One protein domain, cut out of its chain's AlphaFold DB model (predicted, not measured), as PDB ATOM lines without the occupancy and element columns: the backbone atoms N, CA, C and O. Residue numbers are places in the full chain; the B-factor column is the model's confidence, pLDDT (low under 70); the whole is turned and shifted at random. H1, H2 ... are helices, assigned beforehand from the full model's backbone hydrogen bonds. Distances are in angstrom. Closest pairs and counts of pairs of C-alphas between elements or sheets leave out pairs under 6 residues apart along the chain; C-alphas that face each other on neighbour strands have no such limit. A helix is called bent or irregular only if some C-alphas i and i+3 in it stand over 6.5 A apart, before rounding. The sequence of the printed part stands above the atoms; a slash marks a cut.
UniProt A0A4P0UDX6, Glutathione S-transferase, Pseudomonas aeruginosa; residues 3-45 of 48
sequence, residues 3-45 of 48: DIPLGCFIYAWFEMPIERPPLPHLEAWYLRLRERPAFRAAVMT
ATOM      1  N   ASP A   3     159.364 158.815 198.625       62.34
ATOM      2  CA  ASP A   3     160.217 159.321 197.539       62.34
ATOM      3  C   ASP A   3     161.645 158.753 197.537       62.34
ATOM      4  O   ASP A   3     162.393 158.992 196.597       62.34
ATOM      5  N   ILE A   4     162.048 158.022 198.584       64.88
ATOM      6  CA  ILE A   4     163.421 157.507 198.718       64.88
ATOM      7  C   ILE A   4     163.696 156.374 197.715       64.88
ATOM      8  O   ILE A   4     164.677 156.487 196.985       64.88
ATOM      9  N   PRO A   5     162.847 155.330 197.587       70.56
ATOM     10  CA  PRO A   5     163.095 154.267 196.613       70.56
ATOM     11  C   PRO A   5     163.053 154.782 195.169       70.56
ATOM     12  O   PRO A   5     163.922 154.448 194.371       70.56
ATOM     13  N   LEU A   6     162.072 155.631 194.837       70.38
ATOM     14  CA  LEU A   6     161.913 156.170 193.482       70.38
ATOM     15  C   LEU A   6     162.994 157.207 193.142       70.38
ATOM     16  O   LEU A   6     163.464 157.259 192.008       70.38
ATOM     17  N   GLY A   7     163.429 158.001 194.126       65.50
ATOM     18  CA  GLY A   7     164.505 158.974 193.973       65.50
ATOM     19  C   GLY A   7     165.846 158.338 193.601       65.50
ATOM     20  O   GLY A   7     166.596 158.936 192.839       65.50
ATOM     21  N   CYS A   8     166.141 157.119 194.056       69.88
ATOM     22  CA  CYS A   8     167.374 156.426 193.668       69.88
ATOM     23  C   CYS A   8     167.402 156.058 192.173       69.88
ATOM     24  O   CYS A   8     168.443 156.167 191.533       69.88
ATOM     25  N   PHE A   9     166.260 155.662 191.597       75.12
ATOM     26  CA  PHE A   9     166.174 155.268 190.184       75.12
ATOM     27  C   PHE A   9     165.943 156.443 189.235       75.12
ATOM     28  O   PHE A   9     166.318 156.363 188.065       75.12
ATOM     29  N   ILE A  10     165.342 157.539 189.712       76.88
ATOM     30  CA  ILE A  10     164.986 158.659 188.837       76.88
ATOM     31  C   ILE A  10     166.221 159.339 188.230       76.88
ATOM     32  O   ILE A  10     166.166 159.783 187.089       76.88
ATOM     33  N   TYR A  11     167.345 159.374 188.951       74.69
ATOM     34  CA  TYR A  11     168.603 159.909 188.430       74.69
ATOM     35  C   TYR A  11     169.115 159.085 187.238       74.69
ATOM     36  O   TYR A  11     169.306 159.635 186.156       74.69
ATOM     37  N   ALA A  12     169.211 157.758 187.389       78.38
ATOM     38  CA  ALA A  12     169.581 156.847 186.303       78.38
ATOM     39  C   ALA A  12     168.642 156.978 185.092       78.38
ATOM     40  O   ALA A  12     169.087 157.065 183.950       78.38
ATOM     41  N   TRP A  13     167.334 157.066 185.349       78.31
ATOM     42  CA  TRP A  13     166.317 157.249 184.315       78.31
ATOM     43  C   TRP A  13     166.489 158.553 183.521       78.31
ATOM     44  O   TRP A  13     166.248 158.571 182.312       78.31
ATOM     45  N   PHE A  14     166.909 159.646 184.174       78.94
ATOM     46  CA  PHE A  14     167.137 160.923 183.495       78.94
ATOM     47  C   PHE A  14     168.467 161.000 182.732       78.94
ATOM     48  O   PHE A  14     168.518 161.701 181.718       78.94
ATOM     49  N   GLU A  15     169.502 160.291 183.177       81.12
ATOM     50  CA  GLU A  15     170.845 160.307 182.571       81.12
ATOM     51  C   GLU A  15     171.005 159.297 181.416       81.12
ATOM     52  O   GLU A  15     171.846 159.474 180.537       81.12
ATOM     53  N   MET A  16     170.173 158.253 181.351       83.00
ATOM     54  CA  MET A  16     170.218 157.278 180.256       83.00
ATOM     55  C   MET A  16     169.848 157.894 178.887       83.00
ATOM     56  O   MET A  16     168.851 158.621 178.784       83.00
ATOM     57  N   PRO A  17     170.558 157.543 177.795       79.31
ATOM     58  CA  PRO A  17     170.276 158.032 176.444       79.31
ATOM     59  C   PRO A  17     169.087 157.287 175.805       79.31
ATOM     60  O   PRO A  17     169.228 156.595 174.801       79.31
ATOM     61  N   ILE A  18     167.907 157.409 176.412       85.56
ATOM     62  CA  ILE A  18     166.637 156.863 175.916       85.56
ATOM     63  C   ILE A  18     165.694 157.996 175.499       85.56
ATOM     64  O   ILE A  18     165.655 159.052 176.141       85.56
ATOM     65  N   GLU A  19     164.912 157.765 174.445       79.81
ATOM     66  CA  GLU A  19     163.851 158.679 174.021       79.81
ATOM     67  C   GLU A  19     162.711 158.657 175.047       79.81
ATOM     68  O   GLU A  19     162.264 157.592 175.482       79.81
ATOM     69  N   ARG A  20     162.278 159.840 175.492       81.62
ATOM     70  CA  ARG A  20     161.358 159.989 176.626       81.62
ATOM     71  C   ARG A  20     160.164 160.863 176.254       81.62
ATOM     72  O   ARG A  20     160.363 161.934 175.680       81.62
ATOM     73  N   PRO A  21     158.933 160.459 176.620       85.88
ATOM     74  CA  PRO A  21     157.782 161.342 176.501       85.88
ATOM     75  C   PRO A  21     157.920 162.523 177.478       85.88
ATOM     76  O   PRO A  21     158.534 162.375 178.541       85.88
ATOM     77  N   PRO A  22     157.337 163.693 177.169       84.75
ATOM     78  CA  PRO A  22     157.353 164.832 178.078       84.75
ATOM     79  C   PRO A  22     156.535 164.525 179.342       84.75
ATOM     80  O   PRO A  22     155.325 164.305 179.280       84.75
ATOM     81  N   LEU A  23     157.198 164.530 180.503       87.69
ATOM     82  CA  LEU A  23     156.599 164.264 181.818       87.69
ATOM     83  C   LEU A  23     156.841 165.455 182.767       87.69
ATOM     84  O   LEU A  23     157.665 165.364 183.681       87.69
ATOM     85  N   PRO A  24     156.121 166.579 182.595       87.69
ATOM     86  CA  PRO A  24     156.450 167.853 183.245       87.69
ATOM     87  C   PRO A  24     156.373 167.803 184.779       87.69
ATOM     88  O   PRO A  24     157.182 168.417 185.473       87.69
ATOM     89  N   HIS A  25     155.433 167.040 185.343       88.81
ATOM     90  CA  HIS A  25     155.323 166.889 186.799       88.81
ATOM     91  C   HIS A  25     156.439 166.023 187.392       88.81
ATOM     92  O   HIS A  25     156.876 166.276 188.517       88.81
ATOM     93  N   LEU A  26     156.909 165.028 186.635       84.12
ATOM     94  CA  LEU A  26     158.008 164.157 187.042       84.12
ATOM     95  C   LEU A  26     159.338 164.915 186.998       84.12
ATOM     96  O   LEU A  26     160.133 164.823 187.930       84.12
ATOM     97  N   GLU A  27     159.539 165.722 185.958       84.62
ATOM     98  CA  GLU A  27     160.697 166.603 185.829       84.62
ATOM     99  C   GLU A  27     160.731 167.658 186.943       84.62
ATOM    100  O   GLU A  27     161.743 167.799 187.629       84.62
ATOM    101  N   ALA A  28     159.608 168.329 187.220       88.38
ATOM    102  CA  ALA A  28     159.517 169.288 188.322       88.38
ATOM    103  C   ALA A  28     159.798 168.644 189.694       88.38
ATOM    104  O   ALA A  28     160.399 169.266 190.571       88.38
ATOM    105  N   TRP A  29     159.376 167.393 189.902       87.12
ATOM    106  CA  TRP A  29     159.712 166.641 191.111       87.12
ATOM    107  C   TRP A  29     161.205 166.295 191.180       87.12
ATOM    108  O   TRP A  29     161.817 166.518 192.225       87.12
ATOM    109  N   TYR A  30     161.812 165.856 190.075       84.62
ATOM    110  CA  TYR A  30     163.251 165.595 190.000       84.62
ATOM    111  C   TYR A  30     164.095 166.851 190.263       84.62
ATOM    112  O   TYR A  30     165.056 166.792 191.031       84.62
ATOM    113  N   LEU A  31     163.705 168.011 189.725       86.06
ATOM    114  CA  LEU A  31     164.378 169.287 190.000       86.06
ATOM    115  C   LEU A  31     164.383 169.619 191.501       86.06
ATOM    116  O   LEU A  31     165.440 169.917 192.055       86.06
ATOM    117  N   ARG A  32     163.246 169.451 192.191       87.56
ATOM    118  CA  ARG A  32     163.162 169.630 193.654       87.56
ATOM    119  C   ARG A  32     164.020 168.628 194.435       87.56
ATOM    120  O   ARG A  32     164.503 168.945 195.520       87.56
ATOM    121  N   LEU A  33     164.220 167.413 193.919       83.75
ATOM    122  CA  LEU A  33     165.124 166.440 194.542       83.75
ATOM    123  C   LEU A  33     166.592 166.861 194.409       83.75
ATOM    124  O   LEU A  33     167.336 166.744 195.385       83.75
ATOM    125  N   ARG A  34     166.997 167.414 193.259       82.31
ATOM    126  CA  ARG A  34     168.368 167.907 193.019       82.31
ATOM    127  C   ARG A  34     168.780 169.055 193.944       82.31
ATOM    128  O   ARG A  34     169.967 169.200 194.237       82.31
ATOM    129  N   GLU A  35     167.826 169.837 194.442       88.62
ATOM    130  CA  GLU A  35     168.081 170.901 195.424       88.62
ATOM    131  C   GLU A  35     168.534 170.351 196.790       88.62
ATOM    132  O   GLU A  35     169.153 171.068 197.578       88.62
ATOM    133  N   ARG A  36     168.284 169.068 197.087       86.81
ATOM    134  CA  ARG A  36     168.615 168.460 198.382       86.81
ATOM    135  C   ARG A  36     170.095 168.036 198.425       86.81
ATOM    136  O   ARG A  36     170.490 167.146 197.668       86.81
ATOM    137  N   PRO A  37     170.909 168.541 199.375       84.56
ATOM    138  CA  PRO A  37     172.323 168.163 199.489       84.56
ATOM    139  C   PRO A  37     172.538 166.657 199.690       84.56
ATOM    140  O   PRO A  37     173.444 166.076 199.101       84.56
ATOM    141  N   ALA A  38     171.663 166.007 200.466       84.25
ATOM    142  CA  ALA A  38     171.719 164.565 200.707       84.25
ATOM    143  C   ALA A  38     171.439 163.738 199.439       84.25
ATOM    144  O   ALA A  38     172.051 162.696 199.240       84.25
ATOM    145  N   PHE A  39     170.547 164.216 198.565       81.19
ATOM    146  CA  PHE A  39     170.233 163.542 197.305       81.19
ATOM    147  C   PHE A  39     171.423 163.606 196.347       81.19
ATOM    148  O   PHE A  39     171.829 162.597 195.782       81.19
ATOM    149  N   ARG A  40     172.058 164.777 196.241       79.56
ATOM    150  CA  ARG A  40     173.283 164.941 195.453       79.56
ATOM    151  C   ARG A  40     174.417 164.033 195.928       79.56
ATOM    152  O   ARG A  40     175.086 163.434 195.103       79.56
ATOM    153  N   ALA A  41     174.625 163.942 197.241       82.25
ATOM    154  CA  ALA A  41     175.723 163.166 197.812       82.25
ATOM    155  C   ALA A  41     175.524 161.646 197.698       82.25
ATOM    156  O   ALA A  41     176.503 160.923 197.562       82.25
ATOM    157  N   ALA A  42     174.279 161.166 197.786       79.44
ATOM    158  CA  ALA A  42     173.980 159.735 197.842       79.44
ATOM    159  C   ALA A  42     173.486 159.133 196.516       79.44
ATOM    160  O   ALA A  42     173.573 157.922 196.350       79.44
ATOM    161  N   VAL A  43     172.925 159.943 195.610       78.25
ATOM    162  CA  VAL A  43     172.233 159.456 194.400       78.25
ATOM    163  C   VAL A  43     172.864 159.984 193.112       78.25
ATOM    164  O   VAL A  43     172.971 159.231 192.152       78.25
ATOM    165  N   MET A  44     173.312 161.246 193.073       78.69
ATOM    166  CA  MET A  44     173.942 161.840 191.880       78.69
ATOM    167  C   MET A  44     175.443 161.520 191.787       78.69
ATOM    168  O   MET A  44     176.274 162.417 191.640       78.69
ATOM    169  N   THR A  45     175.800 160.249 191.937       78.19
ATOM    170  CA  THR A  45     177.165 159.754 191.712       78.19
ATOM    171  C   THR A  45     177.336 159.322 190.256       78.19
ATOM    172  O   THR A  45     176.378 159.310 189.486       78.19
TER     173      THR A  45
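Overview. This is residues 3 to 45 of the 48 residues of the protein "Glutathione S-transferase" of Pseudomonas aeruginosa (UniProt A0A4P0UDX6). Two helices, H1 and H2, cross at nearly a right angle and meet through residues 7 to 11 of H1, while a short third helix, H3, makes a corner at the end of H2 and comes round near H1. Beyond this small body, residues 16 to 25 stick out as a free loop that includes the first two residues of H2. The printed part has 43 residues, with three named helices in the order H1, H2, H3 and no named strand; the class is all helix. It is compact, with a radius of gyration of the C-alphas of 10.3 A and spans of 28 by 19 by 16 A.

Arrangement. H1, residues 3 to 15, touches H2, residues 24 to 34, with residues 7 to 11 alone. Their closest C-alphas, those of Ile 10 and Tyr 30, are 7.2 A apart, and their lines are about perpendicular at 76 degrees. H3, residues 37 to 42, is close to H2 but not clearly touching: the closest C-alphas, those of Arg 34 and Arg 40, are 6.2 A apart. The lines of H2 and H3 are about perpendicular at 90 degrees. H1 and H3 are near each other, with 6 pairs of C-alphas within 10 A. In H2 and H3 every O i to N i+4 pair is within hydrogen-bond range; in H1 it is 6 of 9.

Along the chain. H1 begins with C-alpha 3 at (160.217, 159.321, 197.539) and is 18.4 A long from first to last C-alpha. It is neither bent nor irregular, but only just: C-alphas 8 and 11 are 6.4 A apart. H2 measures 15.4 A and begins with C-alpha 24 at (156.450, 167.853, 183.245). H3 measures 8.7 A and ends with C-alpha 42 at (173.980, 159.735, 197.842).

Size, cuts and confidence. The two C-alphas farthest apart, those of Glu 19 and Pro 37, are 28.5 A from each other. The printed part has no cut. The link from H1 to H2 is short, with 8 residues, and that from H2 to H3 is tight, with 2. Mean pLDDT of the printed part is 80.5; residues 3 to 4 and 7 to 8 are under 70.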